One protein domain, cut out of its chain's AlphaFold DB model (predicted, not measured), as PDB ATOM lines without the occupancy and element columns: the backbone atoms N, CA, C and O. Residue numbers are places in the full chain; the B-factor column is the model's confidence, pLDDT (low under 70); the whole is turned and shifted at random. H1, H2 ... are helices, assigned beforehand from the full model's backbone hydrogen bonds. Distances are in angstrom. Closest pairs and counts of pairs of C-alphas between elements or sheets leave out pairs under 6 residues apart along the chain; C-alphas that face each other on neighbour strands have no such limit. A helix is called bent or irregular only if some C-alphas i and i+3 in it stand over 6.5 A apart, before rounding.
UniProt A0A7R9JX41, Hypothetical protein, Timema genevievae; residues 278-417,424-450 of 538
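What this domain is: This is residues 278 to 417 and 424 to 450 of the 538 residues of the protein "Hypothetical protein" of Timema genevievae (UniProt A0A7R9JX41). Six helices form an up-and-down bundle of two layers, each helix running against the one before it in the bundle: H1, H5 and H8 make one layer, H3, H6 and H9 the other, with H5 and H6 in the middle. Three shorter helices, H4, H7 and H10, lie in a row across one end of the bundle, while little H2 sits at the other end. The printed part has 167 residues, of which 132 lie in ten named helices, H1 to H10 in chain order; there is no named strand, and the class is all helix. The whole is compact, with a radius of gyration of the C-alphas of 15.1 A and spans of 46 by 40 by 29 A.

How they stand to each other: The longest helix, H3, residues 304 to 328, has a kink of 33 degrees near residue 311; it is neither bent nor irregular, but only just, with C-alphas 309 and 312 being 6.4 A apart. H3 touches H6, residues 358 to 372, at a shallow tilt of 23 degrees, the same way; their closest C-alphas, of Asn 325 and Met 367, are 4.6 A apart. H3 touches H1, residues 278 to 294, at a shallow tilt of 23 degrees, opposite ways, closest at the C-alphas of Ala 286 and Met 317, 6.2 A. H5, residues 343 to 356, is irregular, with C-alphas 349 and 352 being 7.6 A apart. H5 and H6 form a helical hairpin, closest at the C-alphas of Cys 354 and Leu 361, 4.6 A. H1 touches H5 with its residues 283 to 290 alone, closest at the C-alphas of His 290 and Val 350, 6.4 A. H9, residues 424 to 436, touches H6 at a shallow tilt of 22 degrees, the same way, with the closest C-alphas, of Cys 369 and Leu 432, 5.0 A apart. H8, residues 402 to 415, touches H9 at a steep tilt of 37 degrees, only just beyond shallow, opposite ways; the closest C-alphas are those of Val 410 and Leu 426, 6.1 A. The hub is H7, residues 376 to 384, touching six helices. Among them are H4, residues 332 to 340, closest at the C-alphas of Ala 339 and Ala 378, 5.1 A, and H10, residues 440 to 450, closest at the C-alphas of Val 383 and Cys 442, 6.5 A. H2, residues 298 to 302, touches H3 only at the corner, closest at the C-alphas of Leu 301 and Lys 307, 5.1 A. H1 and H9, for instance, are apart. Every O i to N i+4 pair is within hydrogen-bond range in H1, H4, H6, H8, H9 and H10; the counts are 17 of 21 in H3, 8 of 10 in H5, 2 of 5 in H7 and 0 of 1 in H2, while O i to N i+3 pairs within range are 6 of 6 in H7 and 2 of 2 in H2.

Where its parts are: H3 measures 35.4 A from first to last C-alpha, H1 24.1 A, H6 20.9 A, H8 19.9 A, H5 19.6 A and H9 18.3 A. H1 begins at C-alpha 278, (114.064, 82.292, 88.081). H3 ends at C-alpha 328, (110.485, 91.901, 93.805). H10 ends at C-alpha 450, (114.305, 121.268, 85.679).

The domain as a whole: The two C-alphas farthest apart, of Val 305 and His 440, are 46.5 A apart. Residues 418 to 423 are not printed, and C-alphas 417 and 424 are 11.4 A apart across this cut. Of the links printed whole, that from H7 to H8, residues 385 to 401, is long and the others are tight. The mean pLDDT of the printed part is 90.3, and residue 417 alone is under 70.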
ATOM      1  N   LEU A 278     115.337  81.855  88.681       94.69
ATOM      2  CA  LEU A 278     114.064  82.292  88.081       94.69
ATOM      3  C   LEU A 278     114.151  83.727  87.541       94.69
ATOM      4  O   LEU A 278     113.627  84.023  86.465       94.69
ATOM      5  N   LEU A 279     114.825  84.624  88.270       95.56
ATOM      6  CA  LEU A 279     114.984  86.026  87.879       95.56
ATOM      7  C   LEU A 279     115.712  86.159  86.536       95.56
ATOM      8  O   LEU A 279     115.240  86.856  85.637       95.56
ATOM      9  N   ALA A 280     116.844  85.463  86.394       94.88
ATOM     10  CA  ALA A 280     117.647  85.482  85.178       94.88
ATOM     11  C   ALA A 280     116.849  84.929  83.989       94.88
ATOM     12  O   ALA A 280     116.820  85.552  82.925       94.88
ATOM     13  N   THR A 281     116.128  83.823  84.191       93.06
ATOM     14  CA  THR A 281     115.258  83.215  83.175       93.06
ATOM     15  C   THR A 281     114.121  84.148  82.760       93.06
ATOM     16  O   THR A 281     113.885  84.346  81.568       93.06
ATOM     17  N   THR A 282     113.453  84.792  83.719       93.56
ATOM     18  CA  THR A 282     112.339  85.721  83.457       93.56
ATOM     19  C   THR A 282     112.815  86.958  82.683       93.56
ATOM     20  O   THR A 282     112.184  87.372  81.707       93.56
ATOM     21  N   ILE A 283     113.971  87.524  83.052       94.50
ATOM     22  CA  ILE A 283     114.586  88.646  82.326       94.50
ATOM     23  C   ILE A 283     115.028  88.214  80.923       94.50
ATOM     24  O   ILE A 283     114.854  88.973  79.968       94.50
ATOM     25  N   LEU A 284     115.566  87.002  80.760       93.12
ATOM     26  CA  LEU A 284     115.952  86.468  79.455       93.12
ATOM     27  C   LEU A 284     114.741  86.311  78.523       93.12
ATOM     28  O   LEU A 284     114.805  86.748  77.375       93.12
ATOM     29  N   GLN A 285     113.621  85.780  79.021       92.12
ATOM     30  CA  GLN A 285     112.366  85.694  78.264       92.12
ATOM     31  C   GLN A 285     111.862  87.084  77.847       92.12
ATOM     32  O   GLN A 285     111.478  87.298  76.697       92.12
ATOM     33  N   ALA A 286     111.919  88.067  78.749       93.06
ATOM     34  CA  ALA A 286     111.531  89.438  78.429       93.06
ATOM     35  C   ALA A 286     112.483  90.082  77.396       93.06
ATOM     36  O   ALA A 286     112.035  90.801  76.497       93.06
ATOM     37  N   ARG A 287     113.789  89.773  77.439       93.44
ATOM     38  CA  ARG A 287     114.758  90.170  76.400       93.44
ATOM     39  C   ARG A 287     114.442  89.528  75.048       93.44
ATOM     40  O   ARG A 287     114.529  90.217  74.035       93.44
ATOM     41  N   GLU A 288     114.049  88.257  75.015       91.69
ATOM     42  CA  GLU A 288     113.626  87.576  73.784       91.69
ATOM     43  C   GLU A 288     112.384  88.243  73.176       91.69
ATOM     44  O   GLU A 288     112.359  88.553  71.981       91.69
ATOM     45  N   LEU A 289     111.375  88.548  74.001       90.94
ATOM     46  CA  LEU A 289     110.194  89.293  73.559       90.94
ATOM     47  C   LEU A 289     110.566  90.681  73.033       90.94
ATOM     48  O   LEU A 289     110.050  91.092  71.995       90.94
ATOM     49  N   HIS A 290     111.493  91.384  73.688       91.50
ATOM     50  CA  HIS A 290     112.022  92.650  73.186       91.50
ATOM     51  C   HIS A 290     112.684  92.496  71.807       91.50
ATOM     52  O   HIS A 290     112.404  93.300  70.922       91.50
ATOM     53  N   VAL A 291     113.514  91.469  71.585       91.94
ATOM     54  CA  VAL A 291     114.135  91.216  70.269       91.94
ATOM     55  C   VAL A 291     113.074  90.959  69.200       91.94
ATOM     56  O   VAL A 291     113.188  91.449  68.083       91.94
ATOM     57  N   ARG A 292     112.004  90.234  69.532       89.69
ATOM     58  CA  ARG A 292     110.890  90.003  68.598       89.69
ATOM     59  C   ARG A 292     110.109  91.287  68.312       89.69
ATOM     60  O   ARG A 292     109.716  91.509  67.173       89.69
ATOM     61  N   LEU A 293     109.910  92.132  69.324       89.88
ATOM     62  CA  LEU A 293     109.241  93.429  69.193       89.88
ATOM     63  C   LEU A 293     110.097  94.470  68.459       89.88
ATOM     64  O   LEU A 293     109.535  95.341  67.808       89.88
ATOM     65  N   SER A 294     111.428  94.402  68.527       87.12
ATOM     66  CA  SER A 294     112.315  95.365  67.858       87.12
ATOM     67  C   SER A 294     112.355  95.201  66.335       87.12
ATOM     68  O   SER A 294     112.746  96.126  65.627       87.12
ATOM     69  N   LEU A 295     111.910  94.047  65.826       86.44
ATOM     70  CA  LEU A 295     111.685  93.801  64.398       86.44
ATOM     71  C   LEU A 295     110.379  94.427  63.886       86.44
ATOM     72  O   LEU A 295     110.171  94.530  62.678       86.44
ATOM     73  N   GLU A 296     109.493  94.821  64.797       86.62
ATOM     74  CA  GLU A 296     108.191  95.408  64.508       86.62
ATOM     75  C   GLU A 296     108.236  96.926  64.712       86.62
ATOM     76  O   GLU A 296     109.045  97.447  65.479       86.62
ATOM     77  N   SER A 297     107.335  97.659  64.056       82.69
ATOM     78  CA  SER A 297     107.160  99.090  64.325       82.69
ATOM     79  C   SER A 297     105.889  99.330  65.134       82.69
ATOM     80  O   SER A 297     104.894  98.615  65.000       82.69
ATOM     81  N   VAL A 298     105.891 100.352  65.990       80.44
ATOM     82  CA  VAL A 298     104.749 100.655  66.873       80.44
ATOM     83  C   VAL A 298     103.498 101.038  66.072       80.44
ATOM     84  O   VAL A 298     102.368 100.832  66.521       80.44
ATOM     85  N   GLU A 299     103.668 101.495  64.829       80.50
ATOM     86  CA  GLU A 299     102.577 101.732  63.883       80.50
ATOM     87  C   GLU A 299     101.743 100.474  63.594       80.50
ATOM     88  O   GLU A 299     100.557 100.604  63.268       80.50
ATOM     89  N   CYS A 300     102.297  99.269  63.775       81.31
ATOM     90  CA  CYS A 300     101.573  98.003  63.645       81.31
ATOM     91  C   CYS A 300     100.363  97.910  64.587       81.31
ATOM     92  O   CYS A 300      99.367  97.276  64.243       81.31
ATOM     93  N   LEU A 301     100.365  98.612  65.728       79.44
ATOM     94  CA  LEU A 301      99.212  98.648  66.639       79.44
ATOM     95  C   LEU A 301      97.978  99.338  66.036       79.44
ATOM     96  O   LEU A 301      96.861  99.129  66.517       79.44
ATOM     97  N   ARG A 302      98.148 100.130  64.967       77.56
ATOM     98  CA  ARG A 302      97.042 100.799  64.261       77.56
ATOM     99  C   ARG A 302      96.351  99.898  63.238       77.56
ATOM    100  O   ARG A 302      95.203 100.157  62.883       77.56
ATOM    101  N   ARG A 303      97.024  98.854  62.743       78.44
ATOM    102  CA  ARG A 303      96.502  97.957  61.700       78.44
ATOM    103  C   ARG A 303      95.957  96.677  62.328       78.44
ATOM    104  O   ARG A 303      96.656  95.981  63.053       78.44
ATOM    105  N   ALA A 304      94.710  96.326  62.013       72.88
ATOM    106  CA  ALA A 304      94.028  95.187  62.637       72.88
ATOM    107  C   ALA A 304      94.713  93.825  62.392       72.88
ATOM    108  O   ALA A 304      94.623  92.937  63.239       72.88
ATOM    109  N   VAL A 305      95.389  93.658  61.250       73.56
ATOM    110  CA  VAL A 305      96.110  92.423  60.897       73.56
ATOM    111  C   VAL A 305      97.379  92.280  61.739       73.56
ATOM    112  O   VAL A 305      97.570  91.252  62.383       73.56
ATOM    113  N   ASP A 306      98.182  93.341  61.822       77.31
ATOM    114  CA  ASP A 306      99.449  93.344  62.565       77.31
ATOM    115  C   ASP A 306      99.212  93.308  64.086       77.31
ATOM    116  O   ASP A 306      99.951  92.661  64.832       77.31
ATOM    117  N   LYS A 307      98.102  93.897  64.553       79.69
ATOM    118  CA  LYS A 307      97.666  93.844  65.955       79.69
ATOM    119  C   LYS A 307      97.504  92.409  66.472       79.69
ATOM    120  O   LYS A 307      97.841  92.140  67.621       79.69
ATOM    121  N   LYS A 308      97.047  91.465  65.637       79.94
ATOM    122  CA  LYS A 308      96.924  90.047  66.033       79.94
ATOM    123  C   LYS A 308      98.274  89.376  66.289       79.94
ATOM    124  O   LYS A 308      98.317  88.425  67.059       79.94
ATOM    125  N   ARG A 309      99.351  89.863  65.666       81.69
ATOM    126  CA  ARG A 309     100.716  89.352  65.854       81.69
ATOM    127  C   ARG A 309     101.400  89.982  67.067       81.69
ATOM    128  O   ARG A 309     102.041  89.271  67.831       81.69
ATOM    129  N   VAL A 310     101.242  91.292  67.255       86.31
ATOM    130  CA  VAL A 310     101.954  92.055  68.296       86.31
ATOM    131  C   VAL A 310     101.267  91.974  69.664       86.31
ATOM    132  O   VAL A 310     101.945  91.856  70.681       86.31
ATOM    133  N   CYS A 311      99.929  91.995  69.729       85.56
ATOM    134  CA  CYS A 311      99.216  91.983  71.014       85.56
ATOM    135  C   CYS A 311      99.512  90.765  71.906       85.56
ATOM    136  O   CYS A 311      99.633  90.973  73.111       85.56
ATOM    137  N   PRO A 312      99.651  89.529  71.385       87.94
ATOM    138  CA  PRO A 312     100.086  88.397  72.199       87.94
ATOM    139  C   PRO A 312     101.448  88.637  72.861       87.94
ATOM    140  O   PRO A 312     101.563  88.433  74.059       87.94
ATOM    141  N   LEU A 313     102.428  89.185  72.130       88.31
ATOM    142  CA  LEU A 313     103.763  89.484  72.671       88.31
ATOM    143  C   LEU A 313     103.710  90.515  73.800       88.31
ATOM    144  O   LEU A 313     104.400  90.374  74.803       88.31
ATOM    145  N   LEU A 314     102.882  91.550  73.641       89.69
ATOM    146  CA  LEU A 314     102.706  92.584  74.663       89.69
ATOM    147  C   LEU A 314     101.977  92.055  75.901       89.69
ATOM    148  O   LEU A 314     102.298  92.459  77.013       89.69
ATOM    149  N   ARG A 315     101.022  91.139  75.720       90.12
ATOM    150  CA  ARG A 315     100.352  90.458  76.833       90.12
ATOM    151  C   ARG A 315     101.324  89.552  77.585       90.12
ATOM    152  O   ARG A 315     101.319  89.564  78.810       90.12
ATOM    153  N   ASP A 316     102.157  88.807  76.867       89.00
ATOM    154  CA  ASP A 316     103.154  87.927  77.473       89.00
ATOM    155  C   ASP A 316     104.218  88.757  78.220       89.00
ATOM    156  O   ASP A 316     104.565  88.427  79.348       89.00
ATOM    157  N   MET A 317     104.641  89.903  77.666       91.69
ATOM    158  CA  MET A 317     105.497  90.871  78.369       91.69
ATOM    159  C   MET A 317     104.837  91.391  79.654       91.69
ATOM    160  O   MET A 317     105.475  91.420  80.703       91.69
ATOM    161  N   GLY A 318     103.555  91.768  79.592       90.19
ATOM    162  CA  GLY A 318     102.792  92.192  80.768       90.19
ATOM    163  C   GLY A 318     102.721  91.107  81.845       90.19
ATOM    164  O   GLY A 318     102.901  91.399  83.022       90.19
ATOM    165  N   ALA A 319     102.553  89.840  81.453       90.94
ATOM    166  CA  ALA A 319     102.574  88.714  82.387       90.94
ATOM    167  C   ALA A 319     103.944  88.541  83.069       90.94
ATOM    168  O   ALA A 319     103.992  88.302  84.275       90.94
ATOM    169  N   LEU A 320     105.052  88.717  82.334       93.12
ATOM    170  CA  LEU A 320     106.401  88.703  82.914       93.12
ATOM    171  C   LEU A 320     106.615  89.875  83.876       93.12
ATOM    172  O   LEU A 320     107.163  89.679  84.956       93.12
ATOM    173  N   PHE A 321     106.150  91.078  83.529       95.00
ATOM    174  CA  PHE A 321     106.224  92.237  84.424       95.00
ATOM    175  C   PHE A 321     105.378  92.050  85.685       95.00
ATOM    176  O   PHE A 321     105.826  92.410  86.770       95.00
ATOM    177  N   GLY A 322     104.205  91.421  85.573       92.94
ATOM    178  CA  GLY A 322     103.391  91.036  86.726       92.94
ATOM    179  C   GLY A 322     104.101  90.035  87.642       92.94
ATOM    180  O   GLY A 322     104.123  90.228  88.857       92.94
ATOM    181  N   LEU A 323     104.741  89.006  87.073       94.19
ATOM    182  CA  LEU A 323     105.543  88.043  87.834       94.19
ATOM    183  C   LEU A 323     106.732  88.722  88.531       94.19
ATOM    184  O   LEU A 323     106.927  88.530  89.728       94.19
ATOM    185  N   LEU A 324     107.492  89.552  87.807       96.44
ATOM    186  CA  LEU A 324     108.621  90.306  88.362       96.44
ATOM    187  C   LEU A 324     108.177  91.267  89.467       96.44
ATOM    188  O   LEU A 324     108.863  91.383  90.479       96.44
ATOM    189  N   ASN A 325     107.035  91.939  89.301       96.06
ATOM    190  CA  ASN A 325     106.482  92.825  90.321       96.06
ATOM    191  C   ASN A 325     106.237  92.075  91.632       96.06
ATOM    192  O   ASN A 325     106.643  92.549  92.689       96.06
ATOM    193  N   ASN A 326     105.608  90.901  91.559       95.00
ATOM    194  CA  ASN A 326     105.334  90.101  92.747       95.00
ATOM    195  C   ASN A 326     106.625  89.551  93.356       95.00
ATOM    196  O   ASN A 326     106.823  89.655  94.562       95.00
ATOM    197  N   PHE A 327     107.543  89.070  92.518       96.44
ATOM    198  CA  PHE A 327     108.817  88.521  92.964       96.44
ATOM    199  C   PHE A 327     109.701  89.560  93.682       96.44
ATOM    200  O   PHE A 327     110.286  89.276  94.724       96.44
ATOM    201  N   MET A 328     109.752  90.795  93.175       96.50
ATOM    202  CA  MET A 328     110.485  91.901  93.805       96.50
ATOM    203  C   MET A 328     109.767  92.491  95.028       96.50
ATOM    204  O   MET A 328     110.337  93.322  95.738       96.50
ATOM    205  N   HIS A 329     108.508  92.136  95.281       94.25
ATOM    206  CA  HIS A 329     107.733  92.766  96.338       94.25
ATOM    207  C   HIS A 329     108.337  92.476  97.718       94.25
ATOM    208  O   HIS A 329     108.513  91.326  98.105       94.25
ATOM    209  N   GLY A 330     108.665  93.519  98.484       88.19
ATOM    210  CA  GLY A 330     109.184  93.379  99.850       88.19
ATOM    211  C   GLY A 330     110.554  92.692  99.999       88.19
ATOM    212  O   GLY A 330     111.003  92.545 101.127       88.19
ATOM    213  N   SER A 331     111.232  92.300  98.912       93.69
ATOM    214  CA  SER A 331     112.584  91.718  98.957       93.69
ATOM    215  C   SER A 331     113.598  92.678  98.345       93.69
ATOM    216  O   SER A 331     113.466  93.070  97.185       93.69
ATOM    217  N   THR A 332     114.599  93.086  99.124       94.81
ATOM    218  CA  THR A 332     115.685  93.946  98.631       94.81
ATOM    219  C   THR A 332     116.661  93.155  97.762       94.81
ATOM    220  O   THR A 332     117.062  93.657  96.716       94.81
ATOM    221  N   ASP A 333     116.951  91.901  98.113       95.19
ATOM    222  CA  ASP A 333     117.909  91.052  97.391       95.19
ATOM    223  C   ASP A 333     117.481  90.809  95.942       95.19
ATOM    224  O   ASP A 333     118.264  91.007  95.012       95.19
ATOM    225  N   VAL A 334     116.202  90.479  95.725       96.94
ATOM    226  CA  VAL A 334     115.655  90.273  94.375       96.94
ATOM    227  C   VAL A 334     115.704  91.573  93.561       96.94
ATOM    228  O   VAL A 334     116.005  91.537  92.369       96.94
ATOM    229  N   LYS A 335     115.453  92.737  94.181       97.56
ATOM    230  CA  LYS A 335     115.547  94.043  93.501       97.56
ATOM    231  C   LYS A 335     116.984  94.377  93.114       97.56
ATOM    232  O   LYS A 335     117.210  94.830  91.995       97.56
ATOM    233  N   THR A 336     117.944  94.148  94.008       96.94
ATOM    234  CA  THR A 336     119.369  94.384  93.739       96.94
ATOM    235  C   THR A 336     119.853  93.480  92.608       96.94
ATOM    236  O   THR A 336     120.380  93.982  91.616       96.94
ATOM    237  N   ALA A 337     119.538  92.183  92.663       97.25
ATOM    238  CA  ALA A 337     119.842  91.248  91.583       97.25
ATOM    239  C   ALA A 337     119.166  91.654  90.255       97.25
ATOM    240  O   ALA A 337     119.756  91.542  89.181       97.25
ATOM    241  N   ALA A 338     117.935  92.180  90.294       97.19
ATOM    242  CA  ALA A 338     117.242  92.657  89.095       97.19
ATOM    243  C   ALA A 338     117.901  93.912  88.497       97.19
ATOM    244  O   ALA A 338     117.935  94.072  87.270       97.19
ATOM    245  N   ALA A 339     118.443  94.792  89.345       96.31
ATOM    246  CA  ALA A 339     119.197  95.965  88.919       96.31
ATOM    247  C   ALA A 339     120.498  95.555  88.212       96.31
ATOM    248  O   ALA A 339     120.769  96.040  87.112       96.31
ATOM    249  N   GLU A 340     121.237  94.599  88.778       95.06
ATOM    250  CA  GLU A 340     122.459  94.032  88.187       95.06
ATOM    251  C   GLU A 340     122.192  93.338  86.846       95.06
ATOM    252  O   GLU A 340     122.943  93.501  85.883       95.06
ATOM    253  N   GLN A 341     121.061  92.639  86.733       95.19
ATOM    254  CA  GLN A 341     120.609  92.016  85.486       95.19
ATOM    255  C   GLN A 341     120.050  93.025  84.464       95.19
ATOM    256  O   GLN A 341     119.595  92.642  83.379       95.19
ATOM    257  N   GLY A 342     120.086  94.327  84.758       94.62
ATOM    258  CA  GLY A 342     119.721  95.377  83.814       94.62
ATOM    259  C   GLY A 342     118.225  95.465  83.520       94.62
ATOM    260  O   GLY A 342     117.852  95.812  82.396       94.62
ATOM    261  N   LEU A 343     117.360  95.173  84.498       96.88
ATOM    262  CA  LEU A 343     115.905  95.277  84.329       96.88
ATOM    263  C   LEU A 343     115.475  96.678  83.862       96.88
ATOM    264  O   LEU A 343     114.704  96.797  82.911       96.88
ATOM    265  N   ALA A 344     116.014  97.742  84.466       96.38
ATOM    266  CA  ALA A 344     115.704  99.117  84.064       96.38
ATOM    267  C   ALA A 344     116.064  99.391  82.594       96.38
ATOM    268  O   ALA A 344     115.319 100.055  81.875       96.38
ATOM    269  N   ASP A 345     117.191  98.857  82.124       94.94
ATOM    270  CA  ASP A 345     117.643  99.032  80.745       94.94
ATOM    271  C   ASP A 345     116.745  98.281  79.752       94.94
ATOM    272  O   ASP A 345     116.371  98.819  78.709       94.94
ATOM    273  N   LEU A 346     116.308  97.072  80.116       95.75
ATOM    274  CA  LEU A 346     115.308  96.326  79.355       95.75
ATOM    275  C   LEU A 346     113.986  97.097  79.252       95.75
ATOM    276  O   LEU A 346     113.467  97.260  78.147       95.75
ATOM    277  N   VAL A 347     113.469  97.609  80.374       97.00
ATOM    278  CA  VAL A 347     112.241  98.422  80.404       97.00
ATOM    279  C   VAL A 347     112.389  99.656  79.523       97.00
ATOM    280  O   VAL A 347     111.478  99.987  78.767       97.00
ATOM    281  N   HIS A 348     113.552 100.307  79.551       95.94
ATOM    282  CA  HIS A 348     113.810 101.468  78.712       95.94
ATOM    283  C   HIS A 348     113.747 101.141  77.216       95.94
ATOM    284  O   HIS A 348     113.147 101.886  76.442       95.94
ATOM    285  N   LYS A 349     114.303  99.998  76.810       94.19
ATOM    286  CA  LYS A 349     114.268  99.534  75.418       94.19
ATOM    287  C   LYS A 349     112.854  99.218  74.932       94.19
ATOM    288  O   LYS A 349     112.541  99.469  73.771       94.19
ATOM    289  N   VAL A 350     111.979  98.724  75.808       94.62
ATOM    290  CA  VAL A 350     110.567  98.454  75.470       94.62
ATOM    291  C   VAL A 350     109.619  99.610  75.797       94.62
ATOM    292  O   VAL A 350     108.426  99.516  75.516       94.62
ATOM    293  N   TRP A 351     110.122 100.730  76.324       95.62
ATOM    294  CA  TRP A 351     109.313 101.837  76.846       95.62
ATOM    295  C   TRP A 351     108.284 102.382  75.849       95.62
ATOM    296  O   TRP A 351     107.145 102.695  76.208       95.62
ATOM    297  N   LEU A 352     108.656 102.467  74.569       93.12
ATOM    298  CA  LEU A 352     107.750 102.948  73.528       93.12
ATOM    299  C   LEU A 352     106.536 102.017  73.345       93.12
ATOM    300  O   LEU A 352     105.429 102.490  73.103       93.12
ATOM    301  N   TRP A 353     106.716 100.707  73.526       94.19
ATOM    302  CA  TRP A 353     105.621  99.736  73.509       94.19
ATOM    303  C   TRP A 353     104.741  99.851  74.751       94.19
ATOM    304  O   TRP A 353     103.517  99.830  74.624       94.19
ATOM    305  N   CYS A 354     105.348 100.043  75.927       94.50
ATOM    306  CA  CYS A 354     104.617 100.269  77.173       94.50
ATOM    307  C   CYS A 354     103.710 101.497  77.048       94.50
ATOM    308  O   CYS A 354     102.508 101.400  77.256       94.50
ATOM    309  N   THR A 355     104.251 102.633  76.603       92.56
ATOM    310  CA  THR A 355     103.475 103.878  76.444       92.56
ATOM    311  C   THR A 355     102.394 103.817  75.360       92.56
ATOM    312  O   THR A 355     101.464 104.623  75.384       92.56
ATOM    313  N   ALA A 356     102.477 102.872  74.418       90.94
ATOM    314  CA  ALA A 356     101.469 102.683  73.377       90.94
ATOM    315  C   ALA A 356     100.238 101.881  73.846       90.94
ATOM    316  O   ALA A 356      99.181 101.971  73.215       90.94
ATOM    317  N   VAL A 357     100.351 101.105  74.931       90.69
ATOM    318  CA  VAL A 357      99.265 100.276  75.479       90.69
ATOM    319  C   VAL A 357      99.021 100.655  76.946       90.69
ATOM    320  O   VAL A 357      99.804 100.254  77.800       90.69
ATOM    321  N   PRO A 358      97.922 101.366  77.275       90.12
ATOM    322  CA  PRO A 358      97.698 101.902  78.622       90.12
ATOM    323  C   PRO A 358      97.775 100.868  79.753       90.12
ATOM    324  O   PRO A 358      98.396 101.143  80.773       90.12
ATOM    325  N   GLY A 359      97.212  99.668  79.560       91.31
ATOM    326  CA  GLY A 359      97.297  98.593  80.558       91.31
ATOM    327  C   GLY A 359      98.742  98.167  80.836       91.31
ATOM    328  O   GLY A 359      99.168  98.149  81.983       91.31
ATOM    329  N   LEU A 360      99.534  97.959  79.778       93.94
ATOM    330  CA  LEU A 360     100.949  97.609  79.908       93.94
ATOM    331  C   LEU A 360     101.760  98.745  80.547       93.94
ATOM    332  O   LEU A 360     102.691  98.470  81.300       93.94
ATOM    333  N   LEU A 361     101.431 100.012  80.266       95.44
ATOM    334  CA  LEU A 361     102.077 101.154  80.914       95.44
ATOM    335  C   LEU A 361     101.847 101.144  82.426       95.44
ATOM    336  O   LEU A 361     102.798 101.328  83.179       95.44
ATOM    337  N   VAL A 362     100.605 100.922  82.861       94.56
ATOM    338  CA  VAL A 362     100.255 100.839  84.285       94.56
ATOM    339  C   VAL A 362     100.992  99.678  84.950       94.56
ATOM    340  O   VAL A 362     101.631  99.889  85.978       94.56
ATOM    341  N   ASP A 363     100.997  98.492  84.336       94.19
ATOM    342  CA  ASP A 363     101.720  97.322  84.854       94.19
ATOM    343  C   ASP A 363     103.231  97.584  84.951       94.19
ATOM    344  O   ASP A 363     103.865  97.279  85.962       94.19
ATOM    345  N   THR A 364     103.801  98.225  83.925       97.25
ATOM    346  CA  THR A 364     105.217  98.617  83.900       97.25
ATOM    347  C   THR A 364     105.521  99.604  85.024       97.25
ATOM    348  O   THR A 364     106.496  99.424  85.744       97.25
ATOM    349  N   LEU A 365     104.702 100.644  85.203       97.06
ATOM    350  CA  LEU A 365     104.917 101.645  86.247       97.06
ATOM    351  C   LEU A 365     104.759 101.053  87.651       97.06
ATOM    352  O   LEU A 365     105.588 101.348  88.507       97.06
ATOM    353  N   ASN A 366     103.772 100.184  87.877       96.12
ATOM    354  CA  ASN A 366     103.616  99.450  89.137       96.12
ATOM    355  C   ASN A 366     104.867  98.623  89.459       96.12
ATOM    356  O   ASN A 366     105.441  98.765  90.539       96.12
ATOM    357  N   MET A 367     105.341  97.832  88.491       97.62
ATOM    358  CA  MET A 367     106.579  97.064  88.626       97.62
ATOM    359  C   MET A 367     107.783  97.970  88.922       97.62
ATOM    360  O   MET A 367     108.568  97.663  89.817       97.62
ATOM    361  N   MET A 368     107.928  99.097  88.220       97.88
ATOM    362  CA  MET A 368     109.033 100.037  88.442       97.88
ATOM    363  C   MET A 368     108.954 100.724  89.814       97.88
ATOM    364  O   MET A 368     109.986 100.930  90.457       97.88
ATOM    365  N   CYS A 369     107.753 101.045  90.302       97.31
ATOM    366  CA  CYS A 369     107.537 101.525  91.667       97.31
ATOM    367  C   CYS A 369     107.980 100.481  92.697       97.31
ATOM    368  O   CYS A 369     108.693 100.836  93.633       97.31
ATOM    369  N   THR A 370     107.623  99.206  92.514       96.50
ATOM    370  CA  THR A 370     108.056  98.110  93.396       96.50
ATOM    371  C   THR A 370     109.573  97.913  93.350       96.50
ATOM    372  O   THR A 370     110.203  97.821  94.404       96.50
ATOM    373  N   PHE A 371     110.164  97.925  92.152       97.88
ATOM    374  CA  PHE A 371     111.605  97.796  91.920       97.88
ATOM    375  C   PHE A 371     112.410  98.878  92.650       97.88
ATOM    376  O   PHE A 371     113.406  98.579  93.299       97.88
ATOM    377  N   THR A 372     111.955 100.130  92.601       96.75
ATOM    378  CA  THR A 372     112.668 101.280  93.191       96.75
ATOM    379  C   THR A 372     112.358 101.524  94.667       96.75
ATOM    380  O   THR A 372     113.120 102.204  95.354       96.75
ATOM    381  N   ASN A 373     111.257 100.976  95.187       94.81
ATOM    382  CA  ASN A 373     110.847 101.199  96.569       94.81
ATOM    383  C   ASN A 373     111.907 100.674  97.554       94.81
ATOM    384  O   ASN A 373     112.152  99.464  97.605       94.81
ATOM    385  N   ARG A 374     112.494 101.581  98.349       91.12
ATOM    386  CA  ARG A 374     113.559 101.304  99.335       91.12
ATOM    387  C   ARG A 374     114.745 100.511  98.762       91.12
ATOM    388  O   ARG A 374     115.320  99.678  99.448       91.12
ATOM    389  N   CYS A 375     115.099 100.743  97.496       94.69
ATOM    390  CA  CYS A 375     116.269 100.129  96.867       94.69
ATOM    391  C   CYS A 375     117.060 101.187  96.083       94.69
ATOM    392  O   CYS A 375     116.631 101.657  95.021       94.69
ATOM    393  N   LEU A 376     118.222 101.574  96.620       93.38
ATOM    394  CA  LEU A 376     119.090 102.591  96.014       93.38
ATOM    395  C   LEU A 376     119.716 102.100  94.706       93.38
ATOM    396  O   LEU A 376     119.704 102.845  93.729       93.38
ATOM    397  N   SER A 377     120.169 100.841  94.644       94.75
ATOM    398  CA  SER A 377     120.728 100.234  93.422       94.75
ATOM    399  C   SER A 377     119.729 100.281  92.256       94.75
ATOM    400  O   SER A 377     120.034 100.778  91.167       94.75
ATOM    401  N   ALA A 378     118.478  99.885  92.512       95.25
ATOM    402  CA  ALA A 378     117.395  99.970  91.537       95.25
ATOM    403  C   ALA A 378     117.113 101.412  91.092       95.25
ATOM    404  O   ALA A 378     117.002 101.685  89.895       95.25
ATOM    405  N   SER A 379     117.038 102.349  92.040       95.12
ATOM    406  CA  SER A 379     116.801 103.771  91.764       95.12
ATOM    407  C   SER A 379     117.917 104.388  90.922       95.12
ATOM    408  O   SER A 379     117.643 105.032  89.910       95.12
ATOM    409  N   HIS A 380     119.174 104.126  91.282       94.31
ATOM    410  CA  HIS A 380     120.352 104.575  90.548       94.31
ATOM    411  C   HIS A 380     120.382 104.009  89.119       94.31
ATOM    412  O   HIS A 380     120.666 104.736  88.166       94.31
ATOM    413  N   SER A 381     119.991 102.745  88.922       95.88
ATOM    414  CA  SER A 381     119.985 102.121  87.591       95.88
ATOM    415  C   SER A 381     119.134 102.878  86.556       95.88
ATOM    416  O   SER A 381     119.455 102.851  85.367       95.88
ATOM    417  N   LEU A 382     118.102 103.625  86.983       95.88
ATOM    418  CA  LEU A 382     117.213 104.379  86.090       95.88
ATOM    419  C   LEU A 382     117.949 105.415  85.239       95.88
ATOM    420  O   LEU A 382     117.586 105.622  84.074       95.88
ATOM    421  N   VAL A 383     118.969 106.071  85.803       94.94
ATOM    422  CA  VAL A 383     119.739 107.106  85.100       94.94
ATOM    423  C   VAL A 383     120.837 106.530  84.209       94.94
ATOM    424  O   VAL A 383     121.305 107.219  83.305       94.94
ATOM    425  N   LEU A 384     121.192 105.259  84.396       94.56
ATOM    426  CA  LEU A 384     122.267 104.568  83.679       94.56
ATOM    427  C   LEU A 384     121.811 103.877  82.381       94.56
ATOM    428  O   LEU A 384     122.627 103.400  81.594       94.56
ATOM    429  N   THR A 385     120.505 103.816  82.140       95.00
ATOM    430  CA  THR A 385     119.907 103.120  80.988       95.00
ATOM    431  C   THR A 385     120.173 103.801  79.638       95.00
ATOM    432  O   THR A 385     120.432 105.010  79.546       95.00
ATOM    433  N   THR A 386     120.039 103.033  78.550       91.19
ATOM    434  CA  THR A 386     120.166 103.526  77.172       91.19
ATOM    435  C   THR A 386     119.145 102.882  76.229       91.19
ATOM    436  O   THR A 386     118.768 101.728  76.384       91.19
ATOM    437  N   THR A 387     118.699 103.621  75.214       86.56
ATOM    438  CA  THR A 387     117.810 103.089  74.165       86.56
ATOM    439  C   THR A 387     118.558 102.363  73.049       86.56
ATOM    440  O   THR A 387     117.930 101.804  72.154       86.56
ATOM    441  N   ILE A 388     119.897 102.378  73.064       85.12
ATOM    442  CA  ILE A 388     120.716 101.795  72.000       85.12
ATOM    443  C   ILE A 388     120.652 100.260  72.089       85.12
ATOM    444  O   ILE A 388     121.054  99.690  73.111       85.12
ATOM    445  N   PRO A 389     120.189  99.559  71.034       77.19
ATOM    446  CA  PRO A 389     120.196  98.102  71.008       77.19
ATOM    447  C   PRO A 389     121.618  97.540  71.153       77.19
ATOM    448  O   PRO A 389     122.570  98.090  70.609       77.19
ATOM    449  N   GLY A 390     121.765  96.434  71.883       76.38
ATOM    450  CA  GLY A 390     123.056  95.759  72.086       76.38
ATOM    451  C   GLY A 390     123.978  96.389  73.137       76.38
ATOM    452  O   GLY A 390     124.961  95.764  73.517       76.38
ATOM    453  N   VAL A 391     123.651  97.574  73.660       82.44
ATOM    454  CA  VAL A 391     124.387  98.212  74.764       82.44
ATOM    455  C   VAL A 391     123.618  97.989  76.065       82.44
ATOM    456  O   VAL A 391     122.405  98.171  76.082       82.44
ATOM    457  N   GLY A 392     124.294  97.537  77.125       80.56
ATOM    458  CA  GLY A 392     123.700  97.371  78.458       80.56
ATOM    459  C   GLY A 392     123.675  98.669  79.274       80.56
ATOM    460  O   GLY A 392     123.845  99.763  78.728       80.56
ATOM    461  N   LEU A 393     123.516  98.538  80.595       81.25
ATOM    462  CA  LEU A 393     123.625  99.661  81.531       81.25
ATOM    463  C   LEU A 393     124.977 100.376  81.380       81.25
ATOM    464  O   LEU A 393     126.031  99.748  81.262       81.25
ATOM    465  N   ARG A 394     124.945 101.709  81.388       84.56
ATOM    466  CA  ARG A 394     126.150 102.545  81.354       84.56
ATOM    467  C   ARG A 394     126.732 102.704  82.757       84.56
ATOM    468  O   ARG A 394     126.022 102.604  83.744       84.56
ATOM    469  N   LYS A 395     128.023 103.036  82.833       82.94
ATOM    470  CA  LYS A 395     128.696 103.388  84.100       82.94
ATOM    471  C   LYS A 395     128.451 104.832  84.543       82.94
ATOM    472  O   LYS A 395     128.795 105.199  85.654       82.94
ATOM    473  N   THR A 396     127.899 105.657  83.657       82.44
ATOM    474  CA  THR A 396     127.654 107.081  83.896       82.44
ATOM    475  C   THR A 396     126.218 107.434  83.522       82.44
ATOM    476  O   THR A 396     125.721 106.887  82.524       82.44
ATOM    477  N   PRO A 397     125.579 108.388  84.223       81.69
ATOM    478  CA  PRO A 397     124.246 108.864  83.878       81.69
ATOM    479  C   PRO A 397     124.146 109.265  82.404       81.69
ATOM    480  O   PRO A 397     124.975 110.014  81.878       81.69
ATOM    481  N   SER A 398     123.132 108.747  81.716       83.88
ATOM    482  CA  SER A 398     122.910 109.033  80.304       83.88
ATOM    483  C   SER A 398     122.055 110.290  80.135       83.88
ATOM    484  O   SER A 398     121.200 110.614  80.959       83.88
ATOM    485  N   SER A 399     122.268 111.018  79.038       82.44
ATOM    486  CA  SER A 399     121.484 112.216  78.719       82.44
ATOM    487  C   SER A 399     120.057 111.909  78.268       82.44
ATOM    488  O   SER A 399     119.283 112.842  78.103       82.44
ATOM    489  N   MET A 400     119.745 110.637  78.003       88.06
ATOM    490  CA  MET A 400     118.464 110.114  77.526       88.06
ATOM    491  C   MET A 400     118.265 108.756  78.192       88.06
ATOM    492  O   MET A 400     118.513 107.718  77.581       88.06
ATOM    493  N   SER A 401     117.918 108.785  79.476       94.12
ATOM    494  CA  SER A 401     117.701 107.601  80.310       94.12
ATOM    495  C   SER A 401     116.209 107.353  80.544       94.12
ATOM    496  O   SER A 401     115.379 108.230  80.302       94.12
ATOM    497  N   LEU A 402     115.859 106.185  81.078       95.69
ATOM    498  CA  LEU A 402     114.510 105.841  81.512       95.69
ATOM    499  C   LEU A 402     113.961 106.886  82.482       95.69
ATOM    500  O   LEU A 402     112.804 107.270  82.372       95.69
ATOM    501  N   PHE A 403     114.806 107.420  83.367       95.00
ATOM    502  CA  PHE A 403     114.432 108.539  84.230       95.00
ATOM    503  C   PHE A 403     113.941 109.754  83.420       95.00
ATOM    504  O   PHE A 403     112.869 110.291  83.692       95.00
ATOM    505  N   HIS A 404     114.662 110.145  82.360       93.88
ATOM    506  CA  HIS A 404     114.225 111.218  81.457       93.88
ATOM    507  C   HIS A 404     112.919 110.861  80.733       93.88
ATOM    508  O   HIS A 404     112.070 111.732  80.528       93.88
ATOM    509  N   ALA A 405     112.744 109.594  80.351       94.81
ATOM    510  CA  ALA A 405     111.535 109.110  79.696       94.81
ATOM    511  C   ALA A 405     110.307 109.176  80.625       94.81
ATOM    512  O   ALA A 405     109.234 109.586  80.183       94.81
ATOM    513  N   VAL A 406     110.472 108.863  81.916       95.12
ATOM    514  CA  VAL A 406     109.428 109.001  82.948       95.12
ATOM    515  C   VAL A 406     109.099 110.471  83.201       95.12
ATOM    516  O   VAL A 406     107.925 110.831  83.210       95.12
ATOM    517  N   VAL A 407     110.097 111.355  83.326       91.75
ATOM    518  CA  VAL A 407     109.840 112.804  83.450       91.75
ATOM    519  C   VAL A 407     109.092 113.331  82.221       91.75
ATOM    520  O   VAL A 407     108.130 114.084  82.350       91.75
ATOM    521  N   SER A 408     109.470 112.883  81.023       91.25
ATOM    522  CA  SER A 408     108.776 113.247  79.781       91.25
ATOM    523  C   SER A 408     107.334 112.734  79.750       91.25
ATOM    524  O   SER A 408     106.448 113.443  79.273       91.25
ATOM    525  N   LEU A 409     107.080 111.529  80.278       91.81
ATOM    526  CA  LEU A 409     105.730 110.987  80.441       91.81
ATOM    527  C   LEU A 409     104.899 111.862  81.383       91.81
ATOM    528  O   LEU A 409     103.782 112.214  81.024       91.81
ATOM    529  N   VAL A 410     105.450 112.258  82.534       89.38
ATOM    530  CA  VAL A 410     104.781 113.163  83.479       89.38
ATOM    531  C   VAL A 410     104.401 114.468  82.783       89.38
ATOM    532  O   VAL A 410     103.227 114.815  82.757       89.38
ATOM    533  N   LEU A 411     105.346 115.148  82.128       86.31
ATOM    534  CA  LEU A 411     105.063 116.404  81.418       86.31
ATOM    535  C   LEU A 411     103.963 116.244  80.356       86.31
ATOM    536  O   LEU A 411     103.065 117.081  80.262       86.31
ATOM    537  N   LYS A 412     104.007 115.147  79.591       87.25
ATOM    538  CA  LYS A 412     103.010 114.831  78.564       87.25
ATOM    539  C   LYS A 412     101.624 114.576  79.163       87.25
ATOM    540  O   LYS A 412     100.653 115.146  78.678       87.25
ATOM    541  N   GLU A 413     101.524 113.723  80.182       84.62
ATOM    542  CA  GLU A 413     100.245 113.403  80.827       84.62
ATOM    543  C   GLU A 413      99.629 114.653  81.456       84.62
ATOM    544  O   GLU A 413      98.428 114.878  81.339       84.62
ATOM    545  N   MET A 414     100.459 115.520  82.035       78.44
ATOM    546  CA  MET A 414     100.034 116.787  82.631       78.44
ATOM    547  C   MET A 414      99.478 117.783  81.619       78.44
ATOM    548  O   MET A 414      98.485 118.445  81.914       78.44
ATOM    549  N   ASP A 415     100.054 117.852  80.417       77.38
ATOM    550  CA  ASP A 415      99.501 118.648  79.315       77.38
ATOM    551  C   ASP A 415      98.114 118.148  78.871       77.38
ATOM    552  O   ASP A 415      97.330 118.908  78.299       77.38
ATOM    553  N   THR A 416      97.793 116.882  79.155       76.50
ATOM    554  CA  THR A 416      96.503 116.256  78.839       76.50
ATOM    555  C   THR A 416      95.517 116.208  80.011       76.50
ATOM    556  O   THR A 416      94.384 115.765  79.813       76.50
ATOM    557  N   VAL A 417      95.889 116.686  81.210       69.06
ATOM    558  CA  VAL A 417      95.009 116.676  82.394       69.06
ATOM    559  C   VAL A 417      93.800 117.589  82.165       69.06
ATOM    560  O   VAL A 417      93.865 118.811  82.283       69.06
ATOM    561  N   ASN A 424      95.755 107.892  87.259       88.06
ATOM    562  CA  ASN A 424      96.476 106.717  87.757       88.06
ATOM    563  C   ASN A 424      97.917 106.640  87.225       88.06
ATOM    564  O   ASN A 424      98.854 106.453  87.999       88.06
ATOM    565  N   VAL A 425      98.118 106.865  85.920       90.62
ATOM    566  CA  VAL A 425      99.459 106.884  85.300       90.62
ATOM    567  C   VAL A 425     100.322 107.994  85.898       90.62
ATOM    568  O   VAL A 425     101.491 107.775  86.208       90.62
ATOM    569  N   LEU A 426      99.737 109.178  86.095       90.06
ATOM    570  CA  LEU A 426     100.436 110.331  86.652       90.06
ATOM    571  C   LEU A 426     100.841 110.089  88.114       90.06
ATOM    572  O   LEU A 426     101.979 110.373  88.484       90.06
ATOM    573  N   ALA A 427      99.945 109.520  88.925       90.69
ATOM    574  CA  ALA A 427     100.217 109.167  90.317       90.69
ATOM    575  C   ALA A 427     101.364 108.150  90.437       90.69
ATOM    576  O   ALA A 427     102.305 108.376  91.199       90.69
ATOM    577  N   LEU A 428     101.335 107.079  89.635       94.19
ATOM    578  CA  LEU A 428     102.399 106.073  89.613       94.19
ATOM    579  C   LEU A 428     103.732 106.654  89.131       94.19
ATOM    580  O   LEU A 428     104.775 106.380  89.719       94.19
ATOM    581  N   ALA A 429     103.715 107.497  88.098       94.19
ATOM    582  CA  ALA A 429     104.928 108.143  87.611       94.19
ATOM    583  C   ALA A 429     105.542 109.080  88.668       94.19
ATOM    584  O   ALA A 429     106.754 109.060  88.866       94.19
ATOM    585  N   PHE A 430     104.729 109.848  89.404       90.81
ATOM    586  CA  PHE A 430     105.224 110.658  90.524       90.81
ATOM    587  C   PHE A 430     105.764 109.812  91.673       90.81
ATOM    588  O   PHE A 430     106.791 110.165  92.252       90.81
ATOM    589  N   GLN A 431     105.113 108.694  91.994       93.25
ATOM    590  CA  GLN A 431     105.611 107.763  93.000       93.25
ATOM    591  C   GLN A 431     106.979 107.192  92.603       93.25
ATOM    592  O   GLN A 431     107.902 107.198  93.416       93.25
ATOM    593  N   LEU A 432     107.141 106.784  91.342       95.25
ATOM    594  CA  LEU A 432     108.419 106.327  90.803       95.25
ATOM    595  C   LEU A 432     109.499 107.413  90.895       95.25
ATOM    596  O   LEU A 432     110.607 107.136  91.346       95.25
ATOM    597  N   LEU A 433     109.181 108.656  90.513       93.38
ATOM    598  CA  LEU A 433     110.119 109.778  90.628       93.38
ATOM    599  C   LEU A 433     110.498 110.063  92.084       93.38
ATOM    600  O   LEU A 433     111.668 110.308  92.363       93.38
ATOM    601  N   ARG A 434     109.544 109.981  93.017       90.12
ATOM    602  CA  ARG A 434     109.813 110.125  94.452       90.12
ATOM    603  C   ARG A 434     110.813 109.076  94.932       90.12
ATOM    604  O   ARG A 434     111.787 109.449  95.573       90.12
ATOM    605  N   HIS A 435     110.593 107.798  94.616       92.88
ATOM    606  CA  HIS A 435     111.526 106.731  94.996       92.88
ATOM    607  C   HIS A 435     112.908 106.957  94.379       92.88
ATOM    608  O   HIS A 435     113.922 106.855  95.064       92.88
ATOM    609  N   ALA A 436     112.941 107.314  93.092       92.06
ATOM    610  CA  ALA A 436     114.176 107.534  92.360       92.06
ATOM    611  C   ALA A 436     115.021 108.662  92.969       92.06
ATOM    612  O   ALA A 436     116.238 108.521  93.058       92.06
ATOM    613  N   CYS A 437     114.395 109.751  93.424       88.94
ATOM    614  CA  CYS A 437     115.087 110.891  94.024       88.94
ATOM    615  C   CYS A 437     115.695 110.615  95.413       88.94
ATOM    616  O   CYS A 437     116.403 111.480  95.926       88.94
ATOM    617  N   HIS A 438     115.500 109.431  96.005       86.81
ATOM    618  CA  HIS A 438     116.340 109.003  97.129       86.81
ATOM    619  C   HIS A 438     117.801 108.777  96.698       86.81
ATOM    620  O   HIS A 438     118.707 108.917  97.507       86.81
ATOM    621  N   SER A 439     118.058 108.497  95.413       90.19
ATOM    622  CA  SER A 439     119.417 108.441  94.865       90.19
ATOM    623  C   SER A 439     119.928 109.834  94.482       90.19
ATOM    624  O   SER A 439     119.263 110.559  93.733       90.19
ATOM    625  N   HIS A 440     121.141 110.171  94.932       88.81
ATOM    626  CA  HIS A 440     121.820 111.433  94.620       88.81
ATOM    627  C   HIS A 440     121.913 111.699  93.107       88.81
ATOM    628  O   HIS A 440     121.539 112.769  92.623       88.81
ATOM    629  N   GLU A 441     122.302 110.692  92.322       89.44
ATOM    630  CA  GLU A 441     122.425 110.801  90.862       89.44
ATOM    631  C   GLU A 441     121.097 111.164  90.179       89.44
ATOM    632  O   GLU A 441     121.043 112.003  89.272       89.44
ATOM    633  N   CYS A 442     119.988 110.587  90.648       90.44
ATOM    634  CA  CYS A 442     118.653 110.939  90.174       90.44
ATOM    635  C   CYS A 442     118.288 112.387  90.523       90.44
ATOM    636  O   CYS A 442     117.707 113.077  89.679       90.44
ATOM    637  N   ARG A 443     118.663 112.880  91.716       88.94
ATOM    638  CA  ARG A 443     118.475 114.293  92.099       88.94
ATOM    639  C   ARG A 443     119.251 115.224  91.168       88.94
ATOM    640  O   ARG A 443     118.675 116.179  90.646       88.94
ATOM    641  N   LEU A 444     120.518 114.923  90.876       88.88
ATOM    642  CA  LEU A 444     121.342 115.715  89.953       88.88
ATOM    643  C   LEU A 444     120.744 115.769  88.541       88.88
ATOM    644  O   LEU A 444     120.686 116.836  87.918       88.88
ATOM    645  N   VAL A 445     120.287 114.624  88.024       88.56
ATOM    646  CA  VAL A 445     119.628 114.547  86.714       88.56
ATOM    647  C   VAL A 445     118.314 115.331  86.720       88.56
ATOM    648  O   VAL A 445     118.084 116.118  85.801       88.56
ATOM    649  N   MET A 446     117.487 115.189  87.759       86.56
ATOM    650  CA  MET A 446     116.244 115.952  87.910       86.56
ATOM    651  C   MET A 446     116.510 117.461  87.902       86.56
ATOM    652  O   MET A 446     115.875 118.187  87.140       86.56
ATOM    653  N   THR A 447     117.499 117.938  88.660       84.44
ATOM    654  CA  THR A 447     117.890 119.355  88.684       84.44
ATOM    655  C   THR A 447     118.316 119.841  87.300       84.44
ATOM    656  O   THR A 447     117.857 120.890  86.845       84.44
ATOM    657  N   LYS A 448     119.126 119.062  86.568       86.62
ATOM    658  CA  LYS A 448     119.520 119.388  85.185       86.62
ATOM    659  C   LYS A 448     118.312 119.477  84.248       86.62
ATOM    660  O   LYS A 448     118.257 120.388  83.419       86.62
ATOM    661  N   ILE A 449     117.347 118.564  84.368       84.12
ATOM    662  CA  ILE A 449     116.113 118.590  83.569       84.12
ATOM    663  C   ILE A 449     115.277 119.828  83.920       84.12
ATOM    664  O   ILE A 449     114.900 120.577  83.018       84.12
ATOM    665  N   CYS A 450     115.048 120.098  85.207       79.12
ATOM    666  CA  CYS A 450     114.305 121.268  85.679       79.12
ATOM    667  C   CYS A 450     114.944 122.585  85.228       79.12
ATOM    668  O   CYS A 450     114.230 123.486  84.792       79.12
TER     669      CYS A 450